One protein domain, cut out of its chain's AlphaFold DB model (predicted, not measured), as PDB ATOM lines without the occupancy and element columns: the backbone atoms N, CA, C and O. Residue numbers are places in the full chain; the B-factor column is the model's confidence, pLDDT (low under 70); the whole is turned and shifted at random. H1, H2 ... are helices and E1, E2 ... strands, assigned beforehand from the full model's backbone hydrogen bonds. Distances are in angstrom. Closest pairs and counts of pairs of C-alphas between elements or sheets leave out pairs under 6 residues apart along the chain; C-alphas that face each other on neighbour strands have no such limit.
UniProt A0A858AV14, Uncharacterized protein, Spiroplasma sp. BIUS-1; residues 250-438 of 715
ATOM      1  N   ILE A 250     145.701 113.474 152.988       94.81
ATOM      2  CA  ILE A 250     146.355 113.249 154.278       94.81
ATOM      3  C   ILE A 250     145.767 114.155 155.357       94.81
ATOM      4  O   ILE A 250     145.411 115.306 155.117       94.81
ATOM      5  N   THR A 251     145.695 113.634 156.580       95.25
ATOM      6  CA  THR A 251     145.287 114.420 157.747       95.25
ATOM      7  C   THR A 251     146.387 115.394 158.157       95.25
ATOM      8  O   THR A 251     147.575 115.173 157.890       95.25
ATOM      9  N   THR A 252     146.016 116.436 158.892       95.50
ATOM     10  CA  THR A 252     146.941 117.435 159.437       95.50
ATOM     11  C   THR A 252     148.066 116.803 160.261       95.50
ATOM     12  O   THR A 252     149.234 117.176 160.137       95.50
ATOM     13  N   ASN A 253     147.745 115.792 161.073       94.88
ATOM     14  CA  ASN A 253     148.740 115.082 161.883       94.88
ATOM     15  C   ASN A 253     149.744 114.311 161.013       94.88
ATOM     16  O   ASN A 253     150.944 114.323 161.293       94.88
ATOM     17  N   ASN A 254     149.272 113.665 159.943       94.69
ATOM     18  CA  ASN A 254     150.141 112.960 159.002       94.69
ATOM     19  C   ASN A 254     151.035 113.939 158.241       94.69
ATOM     20  O   ASN A 254     152.231 113.685 158.109       94.69
ATOM     21  N   TYR A 255     150.488 115.081 157.820       95.44
ATOM     22  CA  TYR A 255     151.263 116.152 157.199       95.44
ATOM     23  C   TYR A 255     152.396 116.643 158.109       95.44
ATOM     24  O   TYR A 255     153.539 116.709 157.668       95.44
ATOM     25  N   LEU A 256     152.127 116.912 159.392       94.69
ATOM     26  CA  LEU A 256     153.165 117.326 160.346       94.69
ATOM     27  C   LEU A 256     154.252 116.256 160.527       94.69
ATOM     28  O   LEU A 256     155.436 116.586 160.576       94.69
ATOM     29  N   ASN A 257     153.872 114.977 160.582       95.25
ATOM     30  CA  ASN A 257     154.833 113.875 160.676       95.25
ATOM     31  C   ASN A 257     155.738 113.798 159.437       95.25
ATOM     32  O   ASN A 257     156.957 113.699 159.579       95.25
ATOM     33  N   LEU A 258     155.155 113.904 158.242       94.00
ATOM     34  CA  LEU A 258     155.871 113.896 156.964       94.00
ATOM     35  C   LEU A 258     156.731 115.161 156.757       94.00
ATOM     36  O   LEU A 258     157.818 115.100 156.178       94.00
ATOM     37  N   LYS A 259     156.278 116.317 157.262       93.00
ATOM     38  CA  LYS A 259     157.048 117.571 157.269       93.00
ATOM     39  C   LYS A 259     158.286 117.407 158.152       93.00
ATOM     40  O   LYS A 259     159.394 117.712 157.721       93.00
ATOM     41  N   ASN A 260     158.112 116.842 159.349       93.00
ATOM     42  CA  ASN A 260     159.201 116.575 160.290       93.00
ATOM     43  C   ASN A 260     160.192 115.515 159.778       93.00
ATOM     44  O   ASN A 260     161.376 115.586 160.108       93.00
ATOM     45  N   SER A 261     159.743 114.556 158.959       93.75
ATOM     46  CA  SER A 261     160.625 113.568 158.321       93.75
ATOM     47  C   SER A 261     161.340 114.087 157.066       93.75
ATOM     48  O   SER A 261     162.179 113.374 156.518       93.75
ATOM     49  N   ASN A 262     161.088 115.336 156.642       90.44
ATOM     50  CA  ASN A 262     161.609 115.942 155.408       90.44
ATOM     51  C   ASN A 262     161.174 115.232 154.105       90.44
ATOM     52  O   ASN A 262     161.785 115.454 153.060       90.44
ATOM     53  N   GLU A 263     160.110 114.427 154.123       89.75
ATOM     54  CA  GLU A 263     159.615 113.692 152.942       89.75
ATOM     55  C   GLU A 263     158.770 114.548 151.982       89.75
ATOM     56  O   GLU A 263     158.429 114.105 150.885       89.75
ATOM     57  N   ILE A 264     158.410 115.769 152.388       89.44
ATOM     58  CA  ILE A 264     157.542 116.683 151.624       89.44
ATOM     59  C   ILE A 264     158.345 117.717 150.802       89.44
ATOM     60  O   ILE A 264     157.777 118.575 150.133       89.44
ATOM     61  N   LYS A 265     159.682 117.649 150.808       81.25
ATOM     62  CA  LYS A 265     160.502 118.597 150.036       81.25
ATOM     63  C   LYS A 265     160.160 118.531 148.546       81.25
ATOM     64  O   LYS A 265     160.004 117.439 148.012       81.25
ATOM     65  N   GLU A 266     160.069 119.706 147.919       81.94
ATOM     66  CA  GLU A 266     159.851 119.869 146.470       81.94
ATOM     67  C   GLU A 266     158.504 119.336 145.964       81.94
ATOM     68  O   GLU A 266     158.381 118.904 144.823       81.94
ATOM     69  N   LYS A 267     157.474 119.372 146.815       91.56
ATOM     70  CA  LYS A 267     156.121 118.941 146.448       91.56
ATOM     71  C   LYS A 267     155.158 120.112 146.312       91.56
ATOM     72  O   LYS A 267     155.367 121.173 146.908       91.56
ATOM     73  N   ASN A 268     154.109 119.892 145.529       96.69
ATOM     74  CA  ASN A 268     152.970 120.780 145.367       96.69
ATOM     75  C   ASN A 268     151.821 120.324 146.279       96.69
ATOM     76  O   ASN A 268     151.190 119.291 146.037       96.69
ATOM     77  N   ILE A 269     151.574 121.071 147.355       97.31
ATOM     78  CA  ILE A 269     150.651 120.669 148.424       97.31
ATOM     79  C   ILE A 269     149.479 121.637 148.497       97.31
ATOM     80  O   ILE A 269     149.675 122.845 148.615       97.31
ATOM     81  N   LEU A 270     148.265 121.098 148.530       97.38
ATOM     82  CA  LEU A 270     147.058 121.849 148.853       97.38
ATOM     83  C   LEU A 270     146.736 121.691 150.341       97.38
ATOM     84  O   LEU A 270     146.620 120.571 150.830       97.38
ATOM     85  N   ILE A 271     146.558 122.792 151.059       97.12
ATOM     86  CA  ILE A 271     146.110 122.832 152.452       97.12
ATOM     87  C   ILE A 271     144.717 123.450 152.489       97.12
ATOM     88  O   ILE A 271     144.504 124.543 151.969       97.12
ATOM     89  N   VAL A 272     143.781 122.748 153.124       96.69
ATOM     90  CA  VAL A 272     142.382 123.171 153.230       96.69
ATOM     91  C   VAL A 272     142.075 123.598 154.663       96.69
ATOM     92  O   VAL A 272     142.276 122.817 155.595       96.69
ATOM     93  N   ASP A 273     141.588 124.830 154.843       94.12
ATOM     94  CA  ASP A 273     141.129 125.393 156.133       94.12
ATOM     95  C   ASP A 273     142.155 125.383 157.284       94.12
ATOM     96  O   ASP A 273     141.814 125.589 158.450       94.12
ATOM     97  N   SER A 274     143.436 125.173 156.983       93.88
ATOM     98  CA  SER A 274     144.473 124.977 158.004       93.88
ATOM     99  C   SER A 274     145.687 125.897 157.808       93.88
ATOM    100  O   SER A 274     146.822 125.416 157.762       93.88
ATOM    101  N   PRO A 275     145.503 127.236 157.764       93.62
ATOM    102  CA  PRO A 275     146.600 128.188 157.547       93.62
ATOM    103  C   PRO A 275     147.703 128.087 158.610       93.62
ATOM    104  O   PRO A 275     148.867 128.379 158.340       93.62
ATOM    105  N   ASN A 276     147.356 127.633 159.818       94.62
ATOM    106  CA  ASN A 276     148.277 127.501 160.950       94.62
ATOM    107  C   ASN A 276     149.386 126.456 160.732       94.62
ATOM    108  O   ASN A 276     150.350 126.436 161.492       94.62
ATOM    109  N   LEU A 277     149.265 125.589 159.723       93.88
ATOM    110  CA  LEU A 277     150.292 124.593 159.392       93.88
ATOM    111  C   LEU A 277     151.512 125.201 158.697       93.88
ATOM    112  O   LEU A 277     152.588 124.591 158.662       93.88
ATOM    113  N   ILE A 278     151.359 126.417 158.178       94.38
ATOM    114  CA  ILE A 278     152.405 127.154 157.488       94.38
ATOM    115  C   ILE A 278     153.090 128.082 158.495       94.38
ATOM    116  O   ILE A 278     152.736 129.254 158.632       94.38
ATOM    117  N   ASP A 279     154.101 127.571 159.202       94.31
ATOM    118  CA  ASP A 279     154.977 128.437 159.995       94.31
ATOM    119  C   ASP A 279     155.944 129.191 159.074       94.31
ATOM    120  O   ASP A 279     157.021 128.710 158.712       94.31
ATOM    121  N   LYS A 280     155.544 130.410 158.702       94.31
ATOM    122  CA  LYS A 280     156.319 131.312 157.840       94.31
ATOM    123  C   LYS A 280     157.727 131.604 158.377       94.31
ATOM    124  O   LYS A 280     158.583 131.998 157.595       94.31
ATOM    125  N   LYS A 281     157.982 131.434 159.681       94.31
ATOM    126  CA  LYS A 281     159.298 131.700 160.288       94.31
ATOM    127  C   LYS A 281     160.299 130.571 160.065       94.31
ATOM    128  O   LYS A 281     161.499 130.816 160.136       94.31
ATOM    129  N   GLU A 282     159.818 129.354 159.830       92.44
ATOM    130  CA  GLU A 282     160.666 128.184 159.578       92.44
ATOM    131  C   GLU A 282     161.069 128.066 158.103       92.44
ATOM    132  O   GLU A 282     162.058 127.408 157.778       92.44
ATOM    133  N   LEU A 283     160.303 128.690 157.203       91.25
ATOM    134  CA  LEU A 283     160.511 128.600 155.764       91.25
ATOM    135  C   LEU A 283     161.623 129.554 155.316       91.25
ATOM    136  O   LEU A 283     161.503 130.775 155.400       91.25
ATOM    137  N   VAL A 284     162.706 128.978 154.801       91.75
ATOM    138  CA  VAL A 284     163.799 129.719 154.163       91.75
ATOM    139  C   VAL A 284     163.333 130.203 152.785       91.75
ATOM    140  O   VAL A 284     162.597 129.488 152.104       91.75
ATOM    141  N   ASN A 285     163.747 131.410 152.381       94.25
ATOM    142  CA  ASN A 285     163.433 131.999 151.071       94.25
ATOM    143  C   ASN A 285     161.929 131.931 150.732       94.25
ATOM    144  O   ASN A 285     161.528 131.449 149.672       94.25
ATOM    145  N   LEU A 286     161.096 132.359 151.686       96.56
ATOM    146  CA  LEU A 286     159.642 132.347 151.566       96.56
ATOM    147  C   LEU A 286     159.152 133.391 150.552       96.56
ATOM    148  O   LEU A 286     159.400 134.587 150.705       96.56
ATOM    149  N   VAL A 287     158.364 132.935 149.582       97.19
ATOM    150  CA  VAL A 287     157.627 133.764 148.628       97.19
ATOM    151  C   VAL A 287     156.137 133.665 148.946       97.19
ATOM    152  O   VAL A 287     155.495 132.667 148.632       97.19
ATOM    153  N   ASP A 288     155.587 134.698 149.581       97.44
ATOM    154  CA  ASP A 288     154.169 134.765 149.953       97.44
ATOM    155  C   ASP A 288     153.368 135.537 148.894       97.44
ATOM    156  O   ASP A 288     153.640 136.714 148.627       97.44
ATOM    157  N   ILE A 289     152.393 134.876 148.268       97.62
ATOM    158  CA  ILE A 289     151.578 135.439 147.190       97.62
ATOM    159  C   ILE A 289     150.094 135.288 147.535       97.62
ATOM    160  O   ILE A 289     149.575 134.191 147.719       97.62
ATOM    161  N   ASP A 290     149.394 136.416 147.560       97.62
ATOM    162  CA  ASP A 290     147.940 136.475 147.710       97.62
ATOM    163  C   ASP A 290     147.264 136.313 146.342       97.62
ATOM    164  O   ASP A 290     147.333 137.209 145.490       97.62
ATOM    165  N   LEU A 291     146.605 135.172 146.131       97.44
ATOM    166  CA  LEU A 291     145.952 134.840 144.865       97.44
ATOM    167  C   LEU A 291     144.805 135.793 144.542       97.44
ATOM    168  O   LEU A 291     144.580 136.078 143.368       97.44
ATOM    169  N   SER A 292     144.159 136.369 145.555       96.81
ATOM    170  CA  SER A 292     143.089 137.360 145.385       96.81
ATOM    171  C   SER A 292     143.582 138.576 144.609       96.81
ATOM    172  O   SER A 292     142.849 139.127 143.797       96.81
ATOM    173  N   LYS A 293     144.845 138.974 144.808       97.00
ATOM    174  CA  LYS A 293     145.472 140.068 144.052       97.00
ATOM    175  C   LYS A 293     145.912 139.618 142.670       97.00
ATOM    176  O   LYS A 293     145.803 140.386 141.723       97.00
ATOM    177  N   VAL A 294     146.413 138.390 142.553       97.06
ATOM    178  CA  VAL A 294     146.914 137.827 141.291       97.06
ATOM    179  C   VAL A 294     145.800 137.734 140.249       97.06
ATOM    180  O   VAL A 294     146.001 138.145 139.106       97.06
ATOM    181  N   VAL A 295     144.612 137.265 140.643       96.69
ATOM    182  CA  VAL A 295     143.474 137.086 139.724       96.69
ATOM    183  C   VAL A 295     142.843 138.395 139.238       96.69
ATOM    184  O   VAL A 295     142.079 138.370 138.277       96.69
ATOM    185  N   LEU A 296     143.166 139.542 139.853       96.00
ATOM    186  CA  LEU A 296     142.702 140.858 139.390       96.00
ATOM    187  C   LEU A 296     143.431 141.333 138.126       96.00
ATOM    188  O   LEU A 296     142.952 142.237 137.441       96.00
ATOM    189  N   TYR A 297     144.592 140.753 137.817       95.56
ATOM    190  CA  TYR A 297     145.361 141.113 136.631       95.56
ATOM    191  C   TYR A 297     144.849 140.375 135.395       95.56
ATOM    192  O   TYR A 297     144.444 139.218 135.458       95.56
ATOM    193  N   SER A 298     144.950 141.025 134.232       92.56
ATOM    194  CA  SER A 298     144.597 140.420 132.940       92.56
ATOM    195  C   SER A 298     145.423 139.175 132.606       92.56
ATOM    196  O   SER A 298     144.960 138.314 131.866       92.56
ATOM    197  N   SER A 299     146.640 139.090 133.153       93.88
ATOM    198  CA  SER A 299     147.580 137.981 132.958       93.88
ATOM    199  C   SER A 299     148.078 137.484 134.327       93.88
ATOM    200  O   SER A 299     149.170 137.871 134.758       93.88
ATOM    201  N   PRO A 300     147.280 136.656 135.034       96.00
ATOM    202  CA  PRO A 300     147.572 136.219 136.402       96.00
ATOM    203  C   PRO A 300     148.932 135.516 136.536       96.00
ATOM    204  O   PRO A 300     149.731 135.875 137.400       96.00
ATOM    205  N   CYS A 301     149.251 134.583 135.632       97.00
ATOM    206  CA  CYS A 301     150.504 133.817 135.652       97.00
ATOM    207  C   CYS A 301     151.741 134.708 135.467       97.00
ATOM    208  O   CYS A 301     152.741 134.544 136.161       97.00
ATOM    209  N   LEU A 302     151.660 135.708 134.584       95.62
ATOM    210  CA  LEU A 302     152.749 136.657 134.347       95.62
ATOM    211  C   LEU A 302     152.995 137.547 135.578       95.62
ATOM    212  O   LEU A 302     154.139 137.781 135.969       95.62
ATOM    213  N   PHE A 303     151.925 138.017 136.227       96.38
ATOM    214  CA  PHE A 303     152.042 138.777 137.473       96.38
ATOM    215  C   PHE A 303     152.613 137.924 138.614       96.38
ATOM    216  O   PHE A 303     153.490 138.384 139.353       96.38
ATOM    217  N   MET A 304     152.164 136.675 138.729       97.25
ATOM    218  CA  MET A 304     152.686 135.710 139.693       97.25
ATOM    219  C   MET A 304     154.179 135.446 139.474       97.25
ATOM    220  O   MET A 304     154.954 135.532 140.425       97.25
ATOM    221  N   LEU A 305     154.602 135.213 138.227       97.56
ATOM    222  CA  LEU A 305     156.010 135.043 137.865       97.56
ATOM    223  C   LEU A 305     156.844 136.263 138.271       97.56
ATOM    224  O   LEU A 305     157.919 136.120 138.851       97.56
ATOM    225  N   LYS A 306     156.330 137.473 138.028       97.12
ATOM    226  CA  LYS A 306     157.008 138.713 138.425       97.12
ATOM    227  C   LYS A 306     157.220 138.777 139.933       97.12
ATOM    228  O   LYS A 306     158.291 139.157 140.400       97.12
ATOM    229  N   ARG A 307     156.187 138.421 140.703       97.50
ATOM    230  CA  ARG A 307     156.254 138.366 142.169       97.50
ATOM    231  C   ARG A 307     157.248 137.314 142.642       97.50
ATOM    232  O   ARG A 307     158.029 137.619 143.539       97.50
ATOM    233  N   PHE A 308     157.262 136.145 142.013       97.75
ATOM    234  CA  PHE A 308     158.225 135.088 142.295       97.75
ATOM    235  C   PHE A 308     159.670 135.555 142.076       97.75
ATOM    236  O   PHE A 308     160.466 135.514 143.009       97.75
ATOM    237  N   ILE A 309     159.985 136.109 140.901       97.81
ATOM    238  CA  ILE A 309     161.340 136.578 140.561       97.81
ATOM    239  C   ILE A 309     161.801 137.714 141.481       97.81
ATOM    240  O   ILE A 309     162.929 137.706 141.972       97.81
ATOM    241  N   ASN A 310     160.923 138.674 141.774       97.25
ATOM    242  CA  ASN A 310     161.252 139.773 142.685       97.25
ATOM    243  C   ASN A 310     161.517 139.298 144.120       97.25
ATOM    244  O   ASN A 310     162.270 139.949 144.841       97.25
ATOM    245  N   SER A 311     160.911 138.178 144.519       96.88
ATOM    246  CA  SER A 311     161.047 137.595 145.858       96.88
ATOM    247  C   SER A 311     162.189 136.583 145.960       96.88
ATOM    248  O   SER A 311     162.374 135.979 147.013       96.88
ATOM    249  N   LEU A 312     162.968 136.390 144.888       96.69
ATOM    250  CA  LEU A 312     164.187 135.593 144.952       96.69
ATOM    251  C   LEU A 312     165.160 136.167 146.004       96.69
ATOM    252  O   LEU A 312     165.132 137.377 146.263       96.69
ATOM    253  N   PRO A 313     166.056 135.340 146.570       95.06
ATOM    254  CA  PRO A 313     167.002 135.754 147.607       95.06
ATOM    255  C   PRO A 313     167.804 137.012 147.252       95.06
ATOM    256  O   PRO A 313     168.093 137.286 146.083       95.06
ATOM    257  N   GLU A 314     168.207 137.778 148.266       95.31
ATOM    258  CA  GLU A 314     169.015 139.000 148.102       95.31
ATOM    259  C   GLU A 314     170.427 138.732 147.564       95.31
ATOM    260  O   GLU A 314     171.065 139.640 147.041       95.31
ATOM    261  N   VAL A 315     170.898 137.481 147.652       95.56
ATOM    262  CA  VAL A 315     172.182 137.046 147.081       95.56
ATOM    263  C   VAL A 315     172.219 137.265 145.564       95.56
ATOM    264  O   VAL A 315     173.284 137.527 145.016       95.56
ATOM    265  N   ILE A 316     171.062 137.199 144.895       96.81
ATOM    266  CA  ILE A 316     170.933 137.445 143.458       96.81
ATOM    267  C   ILE A 316     170.762 138.949 143.223       96.81
ATOM    268  O   ILE A 316     169.861 139.578 143.791       96.81
ATOM    269  N   THR A 317     171.601 139.528 142.362       97.12
ATOM    270  CA  THR A 317     171.564 140.969 142.077       97.12
ATOM    271  C   THR A 317     170.251 141.396 141.410       97.12
ATOM    272  O   THR A 317     169.599 140.626 140.703       97.12
ATOM    273  N   LEU A 318     169.847 142.652 141.623       97.25
ATOM    274  CA  LEU A 318     168.631 143.202 141.009       97.25
ATOM    275  C   LEU A 318     168.710 143.241 139.476       97.25
ATOM    276  O   LEU A 318     167.687 143.053 138.819       97.25
ATOM    277  N   ASP A 319     169.903 143.464 138.923       97.56
ATOM    278  CA  ASP A 319     170.123 143.476 137.476       97.56
ATOM    279  C   ASP A 319     169.908 142.074 136.885       97.56
ATOM    280  O   ASP A 319     169.170 141.931 135.913       97.56
ATOM    281  N   ASP A 320     170.414 141.022 137.538       97.69
ATOM    282  CA  ASP A 320     170.197 139.647 137.073       97.69
ATOM    283  C   ASP A 320     168.746 139.186 137.264       97.69
ATOM    284  O   ASP A 320     168.210 138.472 136.418       97.69
ATOM    285  N   LYS A 321     168.054 139.630 138.326       97.94
ATOM    286  CA  LYS A 321     166.601 139.400 138.473       97.94
ATOM    287  C   LYS A 321     165.814 140.057 137.342       97.94
ATOM    288  O   LYS A 321     164.835 139.490 136.857       97.94
ATOM    289  N   ARG A 322     166.227 141.255 136.924       97.50
ATOM    290  CA  ARG A 322     165.613 141.965 135.804       97.50
ATOM    291  C   ARG A 322     165.864 141.237 134.486       97.50
ATOM    292  O   ARG A 322     164.906 141.029 133.747       97.50
ATOM    293  N   ASP A 323     167.100 140.829 134.218       96.94
ATOM    294  CA  ASP A 323     167.446 140.077 133.008       96.94
ATOM    295  C   ASP A 323     166.701 138.730 132.966       96.94
ATOM    296  O   ASP A 323     166.136 138.364 131.931       96.94
ATOM    297  N   LEU A 324     166.602 138.031 134.105       97.50
ATOM    298  CA  LEU A 324     165.799 136.815 134.240       97.50
ATOM    299  C   LEU A 324     164.327 137.080 133.913       97.50
ATOM    300  O   LEU A 324     163.725 136.325 133.154       97.50
ATOM    301  N   TRP A 325     163.737 138.148 134.456       97.50
ATOM    302  CA  TRP A 325     162.358 138.535 134.159       97.50
ATOM    303  C   TRP A 325     162.144 138.811 132.666       97.50
ATOM    304  O   TRP A 325     161.187 138.302 132.087       97.50
ATOM    305  N   GLU A 326     163.025 139.585 132.030       94.81
ATOM    306  CA  GLU A 326     162.913 139.929 130.607       94.81
ATOM    307  C   GLU A 326     162.927 138.665 129.725       94.81
ATOM    308  O   GLU A 326     162.093 138.531 128.831       94.81
ATOM    309  N   ARG A 327     163.788 137.688 130.032       94.44
ATOM    310  CA  ARG A 327     163.867 136.416 129.290       94.44
ATOM    311  C   ARG A 327     162.705 135.473 129.583       94.44
ATOM    312  O   ARG A 327     162.043 134.983 128.673       94.44
ATOM    313  N   THR A 328     162.431 135.224 130.858       95.75
ATOM    314  CA  THR A 328     161.405 134.256 131.276       95.75
ATOM    315  C   THR A 328     159.994 134.731 130.954       95.75
ATOM    316  O   THR A 328     159.145 133.907 130.627       95.75
ATOM    317  N   SER A 329     159.735 136.043 130.970       94.75
ATOM    318  CA  SER A 329     158.454 136.596 130.513       94.75
ATOM    319  C   SER A 329     158.236 136.401 129.012       94.75
ATOM    320  O   SER A 329     157.110 136.126 128.605       94.75
ATOM    321  N   LEU A 330     159.299 136.472 128.202       91.00
ATOM    322  CA  LEU A 330     159.245 136.193 126.768       91.00
ATOM    323  C   LEU A 330     158.935 134.715 126.498       91.00
ATOM    324  O   LEU A 330     158.063 134.407 125.689       91.00
ATOM    325  N   PHE A 331     159.583 133.800 127.226       92.69
ATOM    326  CA  PHE A 331     159.270 132.372 127.136       92.69
ATOM    327  C   PHE A 331     157.861 132.063 127.631       92.69
ATOM    328  O   PHE A 331     157.151 131.293 126.994       92.69
ATOM    329  N   LEU A 332     157.415 132.711 128.709       93.19
ATOM    330  CA  LEU A 332     156.051 132.557 129.199       93.19
ATOM    331  C   LEU A 332     155.028 133.061 128.174       93.19
ATOM    332  O   LEU A 332     154.005 132.409 127.981       93.19
ATOM    333  N   ALA A 333     155.304 134.180 127.495       90.25
ATOM    334  CA  ALA A 333     154.464 134.694 126.413       90.25
ATOM    335  C   ALA A 333     154.295 133.671 125.279       90.25
ATOM    336  O   ALA A 333     153.224 133.604 124.686       90.25
ATOM    337  N   ALA A 334     155.307 132.831 125.044       89.19
ATOM    338  CA  ALA A 334     155.259 131.739 124.079       89.19
ATOM    339  C   ALA A 334     154.498 130.482 124.557       89.19
ATOM    340  O   ALA A 334     154.429 129.490 123.834       89.19
ATOM    341  N   THR A 335     153.922 130.506 125.762       91.00
ATOM    342  CA  THR A 335     153.094 129.421 126.313       91.00
ATOM    343  C   THR A 335     151.629 129.834 126.433       91.00
ATOM    344  O   THR A 335     151.263 131.010 126.344       91.00
ATOM    345  N   GLU A 336     150.763 128.867 126.725       90.75
ATOM    346  CA  GLU A 336     149.338 129.111 126.955       90.75
ATOM    347  C   GLU A 336     149.029 129.976 128.190       90.75
ATOM    348  O   GLU A 336     147.953 130.577 128.258       90.75
ATOM    349  N   TRP A 337     149.967 130.091 129.135       92.94
ATOM    350  CA  TRP A 337     149.813 130.909 130.344       92.94
ATOM    351  C   TRP A 337     150.165 132.385 130.124       92.94
ATOM    352  O   TRP A 337     149.750 133.243 130.907       92.94
ATOM    353  N   GLY A 338     150.919 132.700 129.066       85.31
ATOM    354  CA  GLY A 338     151.287 134.071 128.715       85.31
ATOM    355  C   GLY A 338     150.254 134.802 127.858       85.31
ATOM    356  O   GLY A 338     150.234 136.030 127.881       85.31
ATOM    357  N   LYS A 339     149.402 134.050 127.138       67.56
ATOM    358  CA  LYS A 339     148.295 134.491 126.257       67.56
ATOM    359  C   LYS A 339     148.291 135.985 125.908       67.56
ATOM    360  O   LYS A 339     147.448 136.759 126.364       67.56
ATOM    361  N   THR A 340     149.166 136.354 124.980       56.69
ATOM    362  CA  THR A 340     149.063 137.589 124.194       56.69
ATOM    363  C   THR A 340     148.724 137.245 122.744       56.69
ATOM    364  O   THR A 340     149.580 137.289 121.873       56.69
ATOM    365  N   GLY A 341     147.465 136.877 122.477       59.03
ATOM    366  CA  GLY A 341     146.892 136.797 121.122       59.03
ATOM    367  C   GLY A 341     147.648 135.947 120.081       59.03
ATOM    368  O   GLY A 341     148.536 135.165 120.390       59.03
ATOM    369  N   SER A 342     147.283 136.114 118.807       62.38
ATOM    370  CA  SER A 342     147.899 135.474 117.627       62.38
ATOM    371  C   SER A 342     149.348 135.909 117.348       62.38
ATOM    372  O   SER A 342     149.871 135.666 116.266       62.38
ATOM    373  N   GLU A 343     149.976 136.624 118.279       69.06
ATOM    374  CA  GLU A 343     151.349 137.117 118.159       69.06
ATOM    375  C   GLU A 343     152.363 136.069 118.631       69.06
ATOM    376  O   GLU A 343     153.544 136.201 118.343       69.06
ATOM    377  N   ILE A 344     151.909 135.001 119.294       70.06
ATOM    378  CA  ILE A 344     152.765 133.929 119.818       70.06
ATOM    379  C   ILE A 344     153.521 133.213 118.700       70.06
ATOM    380  O   ILE A 344     154.741 133.103 118.771       70.06
ATOM    381  N   ASP A 345     152.818 132.788 117.648       73.19
ATOM    382  CA  ASP A 345     153.444 132.107 116.508       73.19
ATOM    383  C   ASP A 345     154.466 133.020 115.824       73.19
ATOM    384  O   ASP A 345     155.541 132.575 115.432       73.19
ATOM    385  N   PHE A 346     154.168 134.321 115.761       77.88
ATOM    386  CA  PHE A 346     155.077 135.319 115.213       77.88
ATOM    387  C   PHE A 346     156.311 135.522 116.099       77.88
ATOM    388  O   PHE A 346     157.416 135.587 115.578       77.88
ATOM    389  N   ILE A 347     156.152 135.581 117.423       75.69
ATOM    390  CA  ILE A 347     157.267 135.702 118.374       75.69
ATOM    391  C   ILE A 347     158.155 134.454 118.310       75.69
ATOM    392  O   ILE A 347     159.378 134.574 118.265       75.69
ATOM    393  N   LEU A 348     157.558 133.260 118.274       76.62
ATOM    394  CA  LEU A 348     158.282 131.993 118.156       76.62
ATOM    395  C   LEU A 348     159.057 131.901 116.835       76.62
ATOM    396  O   LEU A 348     160.233 131.526 116.840       76.62
ATOM    397  N   GLU A 349     158.425 132.281 115.722       82.56
ATOM    398  CA  GLU A 349     159.046 132.303 114.395       82.56
ATOM    399  C   GLU A 349     160.145 133.376 114.299       82.56
ATOM    400  O   GLU A 349     161.248 133.090 113.836       82.56
ATOM    401  N   GLU A 350     159.898 134.593 114.796       81.19
ATOM    402  CA  GLU A 350     160.858 135.704 114.753       81.19
ATOM    403  C   GLU A 350     162.097 135.423 115.608       81.19
ATOM    404  O   GLU A 350     163.224 135.705 115.190       81.19
ATOM    405  N   LEU A 351     161.909 134.828 116.786       79.31
ATOM    406  CA  LEU A 351     163.010 134.475 117.680       79.31
ATOM    407  C   LEU A 351     163.707 133.167 117.279       79.31
ATOM    408  O   LEU A 351     164.694 132.794 117.914       79.31
ATOM    409  N   ASN A 352     163.234 132.479 116.228       78.06
ATOM    410  CA  ASN A 352     163.690 131.143 115.834       78.06
ATOM    411  C   ASN A 352     163.744 130.171 117.024       78.06
ATOM    412  O   ASN A 352     164.651 129.334 117.126       78.06
ATOM    413  N   LEU A 353     162.771 130.280 117.931       78.88
ATOM    414  CA  LEU A 353     162.625 129.373 119.060       78.88
ATOM    415  C   LEU A 353     162.074 128.048 118.523       78.88
ATOM    416  O   LEU A 353     160.896 127.741 118.610       78.88
ATOM    417  N   THR A 354     162.959 127.262 117.914       69.62
ATOM    418  CA  THR A 354     162.685 125.875 117.500       69.62
ATOM    419  C   THR A 354     162.630 124.917 118.693       69.62
ATOM    420  O   THR A 354     162.286 123.747 118.532       69.62
ATOM    421  N   ALA A 355     162.996 125.404 119.880       72.62
ATOM    422  CA  ALA A 355     163.089 124.649 121.115       72.62
ATOM    423  C   ALA A 355     161.839 124.821 121.991       72.62
ATOM    424  O   ALA A 355     161.123 125.815 121.897       72.62
ATOM    425  N   ASP A 356     161.617 123.838 122.862       90.62
ATOM    426  CA  ASP A 356     160.575 123.841 123.887       90.62
ATOM    427  C   ASP A 356     160.711 125.077 124.811       90.62
ATOM    428  O   ASP A 356     161.682 125.150 125.580       90.62
ATOM    429  N   PRO A 357     159.770 126.046 124.772       91.38
ATOM    430  CA  PRO A 357     159.863 127.276 125.560       91.38
ATOM    431  C   PRO A 357     159.826 127.006 127.069       91.38
ATOM    432  O   PRO A 357     160.418 127.762 127.840       91.38
ATOM    433  N   ILE A 358     159.186 125.913 127.501       93.88
ATOM    434  CA  ILE A 358     159.139 125.497 128.909       93.88
ATOM    435  C   ILE A 358     160.528 125.035 129.360       93.88
ATOM    436  O   ILE A 358     160.993 125.429 130.429       93.88
ATOM    437  N   GLY A 359     161.215 124.235 128.540       95.19
ATOM    438  CA  GLY A 359     162.593 123.817 128.797       95.19
ATOM    439  C   GLY A 359     163.539 125.011 128.923       95.19
ATOM    440  O   GLY A 359     164.254 125.127 129.917       95.19
ATOM    441  N   MET A 360     163.463 125.952 127.976       94.56
ATOM    442  CA  MET A 360     164.277 127.175 128.001       94.56
ATOM    443  C   MET A 360     163.999 128.041 129.231       94.56
ATOM    444  O   MET A 360     164.931 128.545 129.854       94.56
ATOM    445  N   PHE A 361     162.727 128.177 129.614       95.81
ATOM    446  CA  PHE A 361     162.338 128.874 130.836       95.81
ATOM    447  C   PHE A 361     163.026 128.274 132.067       95.81
ATOM    448  O   PHE A 361     163.623 129.004 132.857       95.81
ATOM    449  N   VAL A 362     162.968 126.950 132.226       96.94
ATOM    450  CA  VAL A 362     163.563 126.258 133.377       96.94
ATOM    451  C   VAL A 362     165.089 126.364 133.355       96.94
ATOM    452  O   VAL A 362     165.710 126.551 134.403       96.94
ATOM    453  N   ASP A 363     165.700 126.267 132.178       96.62
ATOM    454  CA  ASP A 363     167.150 126.323 132.031       96.62
ATOM    455  C   ASP A 363     167.721 127.705 132.383       96.62
ATOM    456  O   ASP A 363     168.779 127.762 133.007       96.62
ATOM    457  N   GLU A 364     167.011 128.810 132.121       97.50
ATOM    458  CA  GLU A 364     167.435 130.136 132.608       97.50
ATOM    459  C   GLU A 364     167.502 130.197 134.144       97.50
ATOM    460  O   GLU A 364     168.466 130.729 134.698       97.50
ATOM    461  N   PHE A 365     166.526 129.612 134.852       97.88
ATOM    462  CA  PHE A 365     166.582 129.531 136.317       97.88
ATOM    463  C   PHE A 365     167.732 128.641 136.798       97.88
ATOM    464  O   PHE A 365     168.427 129.016 137.742       97.88
ATOM    465  N   LYS A 366     167.970 127.491 136.150       97.50
ATOM    466  CA  LYS A 366     169.103 126.610 136.492       97.50
ATOM    467  C   LYS A 366     170.435 127.325 136.316       97.50
ATOM    468  O   LYS A 366     171.235 127.329 137.245       97.50
ATOM    469  N   ILE A 367     170.646 127.969 135.167       97.56
ATOM    470  CA  ILE A 367     171.869 128.722 134.870       97.56
ATOM    471  C   ILE A 367     172.081 129.798 135.933       97.56
ATOM    472  O   ILE A 367     173.187 129.924 136.463       97.56
ATOM    473  N   LEU A 368     171.032 130.545 136.286       97.69
ATOM    474  CA  LEU A 368     171.114 131.562 137.327       97.69
ATOM    475  C   LEU A 368     171.492 130.956 138.685       97.69
ATOM    476  O   LEU A 368     172.408 131.445 139.342       97.69
ATOM    477  N   PHE A 369     170.830 129.882 139.113       97.44
ATOM    478  CA  PHE A 369     171.097 129.269 140.416       97.44
ATOM    479  C   PHE A 369     172.491 128.642 140.489       97.44
ATOM    480  O   PHE A 369     173.203 128.867 141.468       97.44
ATOM    481  N   GLU A 370     172.936 127.948 139.441       97.44
ATOM    482  CA  GLU A 370     174.294 127.398 139.344       97.44
ATOM    483  C   GLU A 370     175.357 128.498 139.426       97.44
ATOM    484  O   GLU A 370     176.351 128.360 140.141       97.44
ATOM    485  N   SER A 371     175.110 129.623 138.758       97.25
ATOM    486  CA  SER A 371     176.017 130.771 138.718       97.25
ATOM    487  C   SER A 371     176.241 131.423 140.079       97.25
ATOM    488  O   SER A 371     177.342 131.880 140.384       97.25
ATOM    489  N   TYR A 372     175.198 131.445 140.907       97.12
ATOM    490  CA  TYR A 372     175.250 131.957 142.272       97.12
ATOM    491  C   TYR A 372     175.587 130.874 143.310       97.12
ATOM    492  O   TYR A 372     175.701 131.182 144.497       97.12
ATOM    493  N   GLY A 373     175.755 129.611 142.895       96.88
ATOM    494  CA  GLY A 373     175.919 128.475 143.809       96.88
ATOM    495  C   GLY A 373     174.711 128.275 144.733       96.88
ATOM    496  O   GLY A 373     174.864 127.808 145.864       96.88
ATOM    497  N   PHE A 374     173.525 128.674 144.276       95.44
ATOM    498  CA  PHE A 374     172.298 128.695 145.055       95.44
ATOM    499  C   PHE A 374     171.616 127.319 145.034       95.44
ATOM    500  O   PHE A 374     171.032 126.914 144.035       95.44
ATOM    501  N   ASN A 375     171.691 126.606 146.162       95.00
ATOM    502  CA  ASN A 375     171.102 125.270 146.351       95.00
ATOM    503  C   ASN A 375     170.061 125.236 147.483       95.00
ATOM    504  O   ASN A 375     169.718 124.167 147.986       95.00
ATOM    505  N   GLU A 376     169.622 126.398 147.963       94.81
ATOM    506  CA  GLU A 376     168.650 126.467 149.052       94.81
ATOM    507  C   GLU A 376     167.223 126.288 148.517       94.81
ATOM    508  O   GLU A 376     166.933 126.703 147.392       94.81
ATOM    509  N   PRO A 377     166.310 125.702 149.311       95.06
ATOM    510  CA  PRO A 377     164.922 125.576 148.908       95.06
ATOM    511  C   PRO A 377     164.244 126.946 148.835       95.06
ATOM    512  O   PRO A 377     164.449 127.796 149.707       95.06
ATOM    513  N   ILE A 378     163.406 127.136 147.820       96.75
ATOM    514  CA  ILE A 378     162.513 128.287 147.682       96.75
ATOM    515  C   ILE A 378     161.095 127.802 147.963       96.75
ATOM    516  O   ILE A 378     160.561 126.939 147.264       96.75
ATOM    517  N   ASN A 379     160.479 128.365 148.998       97.00
ATOM    518  CA  ASN A 379     159.153 127.962 149.445       97.00
ATOM    519  C   ASN A 379     158.126 128.986 148.967       97.00
ATOM    520  O   ASN A 379     158.133 130.128 149.421       97.00
ATOM    521  N   ILE A 380     157.233 128.584 148.068       97.88
ATOM    522  CA  ILE A 380     156.145 129.426 147.575       97.88
ATOM    523  C   ILE A 380     154.888 129.109 148.379       97.88
ATOM    524  O   ILE A 380     154.448 127.963 148.411       97.88
ATOM    525  N   VAL A 381     154.293 130.124 148.998       98.00
ATOM    526  CA  VAL A 381     153.013 130.014 149.699       98.00
ATOM    527  C   VAL A 381     151.976 130.836 148.951       98.00
ATOM    528  O   VAL A 381     152.109 132.055 148.837       98.00
ATOM    529  N   LEU A 382     150.945 130.166 148.440       98.00
ATOM    530  CA  LEU A 382     149.833 130.793 147.733       98.00
ATOM    531  C   LEU A 382     148.614 130.812 148.645       98.00
ATOM    532  O   LEU A 382     148.105 129.762 149.021       98.00
ATOM    533  N   ASN A 383     148.139 132.000 148.998       97.50
ATOM    534  CA  ASN A 383     146.952 132.160 149.831       97.50
ATOM    535  C   ASN A 383     145.753 132.502 148.943       97.50
ATOM    536  O   ASN A 383     145.725 133.575 148.336       97.50
ATOM    537  N   ALA A 384     144.777 131.598 148.853       96.31
ATOM    538  CA  ALA A 384     143.496 131.860 148.208       96.31
ATOM    539  C   ALA A 384     142.483 132.343 149.245       96.31
ATOM    540  O   ALA A 384     142.210 131.639 150.215       96.31
ATOM    541  N   SER A 385     141.910 133.526 149.028       93.88
ATOM    542  CA  SER A 385     140.740 133.960 149.790       93.88
ATOM    543  C   SER A 385     139.455 133.350 149.227       93.88
ATOM    544  O   SER A 385     139.409 132.906 148.077       93.88
ATOM    545  N   LYS A 386     138.386 133.425 150.024       94.06
ATOM    546  CA  LYS A 386     137.007 133.048 149.662       94.06
ATOM    547  C   LYS A 386     136.493 133.619 148.339       94.06
ATOM    548  O   LYS A 386     135.597 133.034 147.737       94.06
ATOM    549  N   ASP A 387     137.027 134.754 147.896       95.62
ATOM    550  CA  ASP A 387     136.543 135.452 146.701       95.62
ATOM    551  C   ASP A 387     137.103 134.860 145.394       95.62
ATOM    552  O   ASP A 387     136.603 135.162 144.305       95.62
ATOM    553  N   VAL A 388     138.136 134.016 145.476       96.81
ATOM    554  CA  VAL A 388     138.772 133.405 144.305       96.81
ATOM    555  C   VAL A 388     138.001 132.157 143.885       96.81
ATOM    556  O   VAL A 388     137.753 131.261 144.686       96.81
ATOM    557  N   LYS A 389     137.637 132.065 142.602       96.88
ATOM    558  CA  LYS A 389     136.925 130.893 142.073       96.88
ATOM    559  C   LYS A 389     137.859 129.687 141.966       96.88
ATOM    560  O   LYS A 389     139.004 129.839 141.543       96.88
ATOM    561  N   LEU A 390     137.334 128.486 142.215       95.31
ATOM    562  CA  LEU A 390     138.088 127.232 142.103       95.31
ATOM    563  C   LEU A 390     138.772 127.064 140.736       95.31
ATOM    564  O   LEU A 390     139.947 126.724 140.690       95.31
ATOM    565  N   GLU A 391     138.083 127.387 139.638       95.94
ATOM    566  CA  GLU A 391     138.637 127.335 138.272       95.94
ATOM    567  C   GLU A 391     139.921 128.170 138.125       95.94
ATOM    568  O   GLU A 391     140.871 127.758 137.465       95.94
ATOM    569  N   GLN A 392     139.982 129.340 138.770       96.25
ATOM    570  CA  GLN A 392     141.162 130.206 138.729       96.25
ATOM    571  C   GLN A 392     142.306 129.631 139.565       96.25
ATOM    572  O   GLN A 392     143.464 129.741 139.169       96.25
ATOM    573  N   ILE A 393     141.989 129.010 140.705       96.88
ATOM    574  CA  ILE A 393     142.976 128.326 141.549       96.88
ATOM    575  C   ILE A 393     143.568 127.137 140.791       96.88
ATOM    576  O   ILE A 393     144.786 126.998 140.758       96.88
ATOM    577  N   LEU A 394     142.728 126.322 140.145       96.19
ATOM    578  CA  LEU A 394     143.164 125.184 139.335       96.19
ATOM    579  C   LEU A 394     144.028 125.633 138.154       96.19
ATOM    580  O   LEU A 394     145.109 125.087 137.971       96.19
ATOM    581  N   PHE A 395     143.631 126.689 137.438       96.12
ATOM    582  CA  PHE A 395     144.435 127.267 136.357       96.12
ATOM    583  C   PHE A 395     145.813 127.762 136.835       96.12
ATOM    584  O   PHE A 395     146.837 127.512 136.198       96.12
ATOM    585  N   ILE A 396     145.872 128.455 137.978       97.12
ATOM    586  CA  ILE A 396     147.150 128.895 138.558       97.12
ATOM    587  C   ILE A 396     147.974 127.690 139.025       97.12
ATOM    588  O   ILE A 396     149.192 127.683 138.864       97.12
ATOM    589  N   ASN A 397     147.335 126.661 139.573       96.69
ATOM    590  CA  ASN A 397     148.019 125.454 140.008       96.69
ATOM    591  C   ASN A 397     148.572 124.631 138.836       96.69
ATOM    592  O   ASN A 397     149.666 124.080 138.927       96.69
ATOM    593  N   GLU A 398     147.860 124.577 137.714       96.38
ATOM    594  CA  GLU A 398     148.352 123.988 136.471       96.38
ATOM    595  C   GLU A 398     149.628 124.703 136.007       96.38
ATOM    596  O   GLU A 398     150.638 124.062 135.729       96.38
ATOM    597  N   PHE A 399     149.634 126.038 136.027       96.81
ATOM    598  CA  PHE A 399     150.836 126.831 135.765       96.81
ATOM    599  C   PHE A 399     151.978 126.507 136.745       96.81
ATOM    600  O   PHE A 399     153.128 126.324 136.338       96.81
ATOM    601  N   VAL A 400     151.681 126.410 138.042       97.00
ATOM    602  CA  VAL A 400     152.684 126.102 139.070       97.00
ATOM    603  C   VAL A 400     153.276 124.711 138.870       97.00
ATOM    604  O   VAL A 400     154.494 124.574 138.809       97.00
ATOM    605  N   SER A 401     152.439 123.686 138.740       95.88
ATOM    606  CA  SER A 401     152.864 122.291 138.586       95.88
ATOM    607  C   SER A 401     153.627 122.055 137.281       95.88
ATOM    608  O   SER A 401     154.684 121.421 137.289       95.88
ATOM    609  N   ASN A 402     153.153 122.616 136.165       95.44
ATOM    610  CA  ASN A 402     153.751 122.377 134.855       95.44
ATOM    611  C   ASN A 402     154.988 123.232 134.567       95.44
ATOM    612  O   ASN A 402     155.795 122.831 133.719       95.44
ATOM    613  N   LEU A 403     155.151 124.378 135.237       95.75
ATOM    614  CA  LEU A 403     156.256 125.303 134.982       95.75
ATOM    615  C   LEU A 403     157.121 125.559 136.220       95.75
ATOM    616  O   LEU A 403     158.318 125.282 136.199       95.75
ATOM    617  N   ILE A 404     156.533 126.080 137.298       97.12
ATOM    618  CA  ILE A 404     157.286 126.547 138.472       97.12
ATOM    619  C   ILE A 404     157.929 125.385 139.239       97.12
ATOM    620  O   ILE A 404     159.091 125.481 139.619       97.12
ATOM    621  N   MET A 405     157.227 124.265 139.405       96.25
ATOM    622  CA  MET A 405     157.740 123.074 140.097       96.25
ATOM    623  C   MET A 405     158.846 122.345 139.320       96.25
ATOM    624  O   MET A 405     159.537 121.503 139.884       96.25
ATOM    625  N   LYS A 406     159.058 122.670 138.036       96.56
ATOM    626  CA  LYS A 406     160.203 122.158 137.262       96.56
ATOM    627  C   LYS A 406     161.505 122.908 137.561       96.56
ATOM    628  O   LYS A 406     162.575 122.446 137.162       96.56
ATOM    629  N   ILE A 407     161.429 124.056 138.239       96.81
ATOM    630  CA  ILE A 407     162.596 124.791 138.727       96.81
ATOM    631  C   ILE A 407     163.180 124.018 139.925       96.81
ATOM    632  O   ILE A 407     162.431 123.642 140.828       96.81
ATOM    633  N   PRO A 408     164.502 123.773 139.971       95.38
ATOM    634  CA  PRO A 408     165.107 122.997 141.051       95.38
ATOM    635  C   PRO A 408     164.931 123.670 142.418       95.38
ATOM    636  O   PRO A 408     164.995 124.895 142.531       95.38
ATOM    637  N   ASN A 409     164.783 122.847 143.460       95.00
ATOM    638  CA  ASN A 409     164.638 123.263 144.858       95.00
ATOM    639  C   ASN A 409     163.405 124.144 145.143       95.00
ATOM    640  O   ASN A 409     163.359 124.819 146.172       95.00
ATOM    641  N   VAL A 410     162.398 124.170 144.264       96.69
ATOM    642  CA  VAL A 410     161.151 124.907 144.506       96.69
ATOM    643  C   VAL A 410     160.101 123.975 145.105       96.69
ATOM    644  O   VAL A 410     159.886 122.866 144.626       96.69
ATOM    645  N   SER A 411     159.420 124.431 146.151       96.75
ATOM    646  CA  SER A 411     158.230 123.769 146.697       96.75
ATOM    647  C   SER A 411     157.079 124.752 146.800       96.75
ATOM    648  O   SER A 411     157.302 125.921 147.131       96.75
ATOM    649  N   CYS A 412     155.856 124.283 146.566       97.69
ATOM    650  CA  CYS A 412     154.670 125.123 146.603       97.69
ATOM    651  C   CYS A 412     153.633 124.582 147.587       97.69
ATOM    652  O   CYS A 412     153.323 123.392 147.607       97.69
ATOM    653  N   VAL A 413     153.094 125.479 148.406       97.75
ATOM    654  CA  VAL A 413     151.985 125.211 149.313       97.75
ATOM    655  C   VAL A 413     150.866 126.187 148.989       97.75
ATOM    656  O   VAL A 413     151.035 127.399 149.122       97.75
ATOM    657  N   ILE A 414     149.717 125.665 148.583       97.94
ATOM    658  CA  ILE A 414     148.516 126.454 148.320       97.94
ATOM    659  C   ILE A 414     147.578 126.283 149.508       97.94
ATOM    660  O   ILE A 414     147.189 125.169 149.831       97.94
ATOM    661  N   ASN A 415     147.222 127.376 150.168       97.62
ATOM    662  CA  ASN A 415     146.243 127.397 151.243       97.62
ATOM    663  C   ASN A 415     144.916 127.940 150.709       97.62
ATOM    664  O   ASN A 415     144.876 129.053 150.178       97.62
ATOM    665  N   VAL A 416     143.851 127.155 150.851       97.00
ATOM    666  CA  VAL A 416     142.521 127.464 150.316       97.00
ATOM    667  C   VAL A 416     141.469 127.278 151.403       97.00
ATOM    668  O   VAL A 416     141.481 126.290 152.139       97.00
ATOM    669  N   ASP A 417     140.534 128.221 151.472       96.12
ATOM    670  CA  ASP A 417     139.354 128.097 152.323       96.12
ATOM    671  C   ASP A 417     138.427 126.991 151.787       96.12
ATOM    672  O   ASP A 417     138.135 126.916 150.590       96.12
ATOM    673  N   ARG A 418     137.896 126.146 152.668       94.12
ATOM    674  CA  ARG A 418     137.025 125.008 152.324       94.12
ATOM    675  C   ARG A 418     135.793 125.409 151.534       94.12
ATOM    676  O   ARG A 418     135.322 124.628 150.716       94.12
ATOM    677  N   GLU A 419     135.277 126.613 151.765       94.19
ATOM    678  CA  GLU A 419     134.118 127.154 151.047       94.19
ATOM    679  C   GLU A 419     134.357 127.264 149.533       94.19
ATOM    680  O   GLU A 419     133.396 127.240 148.765       94.19
ATOM    681  N   VAL A 420     135.617 127.354 149.099       94.88
ATOM    682  CA  VAL A 420     135.998 127.442 147.683       94.88
ATOM    683  C   VAL A 420     136.072 126.059 147.024       94.88
ATOM    684  O   VAL A 420     135.945 125.948 145.804       94.88
ATOM    685  N   ILE A 421     136.269 124.995 147.806       94.06
ATOM    686  CA  ILE A 421     136.478 123.644 147.282       94.06
ATOM    687  C   ILE A 421     135.138 122.966 147.006       94.06
ATOM    688  O   ILE A 421     134.344 122.708 147.910       94.06
ATOM    689  N   ASP A 422     134.924 122.603 145.744       93.31
ATOM    690  CA  ASP A 422     133.800 121.776 145.326       93.31
ATOM    691  C   ASP A 422     134.211 120.300 145.322       93.31
ATOM    692  O   ASP A 422     135.071 119.877 144.548       93.31
ATOM    693  N   ILE A 423     133.560 119.500 146.169       89.31
ATOM    694  CA  ILE A 423     133.804 118.053 146.289       89.31
ATOM    695  C   ILE A 423     133.567 117.336 144.951       89.31
ATOM    696  O   ILE A 423     134.188 116.312 144.687       89.31
ATOM    697  N   ARG A 424     132.713 117.877 144.074       90.56
ATOM    698  CA  ARG A 424     132.438 117.286 142.754       90.56
ATOM    699  C   ARG A 424     133.655 117.284 141.829       90.56
ATOM    700  O   ARG A 424     133.688 116.504 140.891       90.56
ATOM    701  N   VAL A 425     134.627 118.152 142.095       92.44
ATOM    702  CA  VAL A 425     135.840 118.341 141.287       92.44
ATOM    703  C   VAL A 425     137.069 117.785 142.029       92.44
ATOM    704  O   VAL A 425     138.214 118.096 141.709       92.44
ATOM    705  N   ILE A 426     136.857 116.948 143.054       91.12
ATOM    706  CA  ILE A 426     137.943 116.448 143.906       91.12
ATOM    707  C   ILE A 426     138.962 115.611 143.131       91.12
ATOM    708  O   ILE A 426     140.145 115.687 143.432       91.12
ATOM    709  N   GLU A 427     138.548 114.859 142.113       90.88
ATOM    710  CA  GLU A 427     139.466 114.070 141.283       90.88
ATOM    711  C   GLU A 427     140.432 114.953 140.493       90.88
ATOM    712  O   GLU A 427     141.633 114.693 140.478       90.88
ATOM    713  N   GLU A 428     139.932 116.038 139.899       92.38
ATOM    714  CA  GLU A 428     140.759 117.009 139.180       92.38
ATOM    715  C   GLU A 428     141.720 117.726 140.137       92.38
ATOM    716  O   GLU A 428     142.890 117.943 139.814       92.38
ATOM    717  N   ILE A 429     141.267 118.028 141.359       93.81
ATOM    718  CA  ILE A 429     142.144 118.526 142.421       93.81
ATOM    719  C   ILE A 429     143.236 117.482 142.705       93.81
ATOM    720  O   ILE A 429     144.422 117.782 142.598       93.81
ATOM    721  N   LEU A 430     142.873 116.235 143.002       93.38
ATOM    722  CA  LEU A 430     143.835 115.177 143.325       93.38
ATOM    723  C   LEU A 430     144.797 114.865 142.177       93.38
ATOM    724  O   LEU A 430     145.914 114.417 142.433       93.38
ATOM    725  N   TYR A 431     144.408 115.103 140.928       92.56
ATOM    726  CA  TYR A 431     145.292 114.949 139.779       92.56
ATOM    727  C   TYR A 431     146.410 116.003 139.770       92.56
ATOM    728  O   TYR A 431     147.565 115.666 139.515       92.56
ATOM    729  N   ASN A 432     146.089 117.250 140.127       91.88
ATOM    730  CA  ASN A 432     147.000 118.391 140.015       91.88
ATOM    731  C   ASN A 432     147.869 118.660 141.263       91.88
ATOM    732  O   ASN A 432     148.749 119.526 141.224       91.88
ATOM    733  N   TYR A 433     147.633 117.954 142.373       95.31
ATOM    734  CA  TYR A 433     148.416 118.075 143.608       95.31
ATOM    735  C   TYR A 433     149.099 116.756 143.985       95.31
ATOM    736  O   TYR A 433     148.594 115.658 143.716       95.31
ATOM    737  N   ASP A 434     150.246 116.863 144.656       95.94
ATOM    738  CA  ASP A 434     150.941 115.701 145.217       95.94
ATOM    739  C   ASP A 434     150.235 115.215 146.484       95.94
ATOM    740  O   ASP A 434     150.023 114.016 146.661       95.94
ATOM    741  N   TYR A 435     149.834 116.160 147.340       95.88
ATOM    742  CA  TYR A 435     149.055 115.899 148.546       95.88
ATOM    743  C   TYR A 435     147.979 116.955 148.752       95.88
ATOM    744  O   TYR A 435     148.191 118.144 148.501       95.88
ATOM    745  N   VAL A 436     146.852 116.512 149.301       96.00
ATOM    746  CA  VAL A 436     145.776 117.371 149.789       96.00
ATOM    747  C   VAL A 436     145.655 117.160 151.292       96.00
ATOM    748  O   VAL A 436     145.330 116.068 151.754       96.00
ATOM    749  N   VAL A 437     145.947 118.200 152.064       96.19
ATOM    750  CA  VAL A 437     145.879 118.189 153.524       96.19
ATOM    751  C   VAL A 437     144.504 118.675 153.952       96.19
ATOM    752  O   VAL A 437     144.164 119.847 153.766       96.19
ATOM    753  N   SER A 438     143.713 117.778 154.533       95.19
ATOM    754  CA  SER A 438     142.416 118.119 155.107       95.19
ATOM    755  C   SER A 438     142.015 117.136 156.202       95.19
ATOM    756  O   SER A 438     142.138 115.925 156.033       95.19
TER     757      SER A 438
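This is residues 250 to 438 of the 715 residues of an uncharacterized protein of Spiroplasma sp. BIUS-1 (UniProt A0A858AV14). A twisted sheet of five parallel strands has H3, H7 and H8 packed over one face and H1 on the opposite face, at the E5 edge. Farther from the sheet, H4 packs on H3 and H6 on H4, roughly side by side, with the small H5 near one end of H4. The printed part has 189 residues, with eight named helices and five named strands in the order H1 E1 E2 H2 H3 H4 H5 H6 E3 H7 E4 H8 E5; the sheet's order is E2 E3 E4 E1 E5. The class is mixed, and the whole is compact, with a radius of gyration of the C-alphas of 16.9 A and spans of 51 by 38 by 25 A.

H1, residues 252 to 260, is on the sheet; its closest C-alpha to edge strand E5, residues 435 to 437, is Thr 252, 6.1 A from that of Val 437. E1, residues 268 to 272, neighbours E5, with N 437 and O 270 within hydrogen-bond range at 2.8 A. E2, residues 286 to 290, neighbours E3, residues 378 to 384, with N 287 and O 379 at 2.8 A. H2, residues 291 to 294, touches H3, residues 300 to 310, only at the corner, C-alphas Val 294 and Pro 300 being closest at 5.2 A. H3 is over E2 and E3 at a height over the sheet of 10.2 A. It forms a hairpin with H4, residues 318 to 333: a shallow tilt of 21 degrees, opposite ways, closest C-alphas Ile 309 and Lys 321, 6.3 A. H5, residues 341 to 350, is close to H4 but not clearly touching, C-alphas Ala 333 and Ile 344 being closest at 6.9 A. H6, residues 357 to 372, touches H4, closest at C-alphas Phe 331 and Pro 357, 5.4 A. H7, residues 390 to 402, is on the same face as H3, with E3 and E4, residues 410 to 416, in a strand-helix-strand unit, two parallel neighbour strands joined through a helix, with a right-handed crossover. N 380 and O 411 are 2.8 A apart, N 271 and O 414 2.7 A. H8, residues 423 to 432, touches H7, C-alphas Glu 398 and Asn 432 being closest at 6.8 A. O i to N i+4 pairs are within range throughout H1, H3 and H7, in 11 of 12 in H4 and H6, and in 4 of 6 in H5 and H8; H2 is too short.

H1 begins at C-alpha 252 (146.941, 117.435, 159.437), and E5 ends at C-alpha 437 (145.879, 118.189, 153.524). H6 spans 23.2 A, H4 22.0 A, E4 19.7 A and E3 19.4 A.

The C-alphas farthest apart, of Asn 253 and Glu 350, are 52.9 A apart. The printed part has no cut; E1 to E2 is a long link. Residues 339 to 343 and 354 have pLDDT under 70.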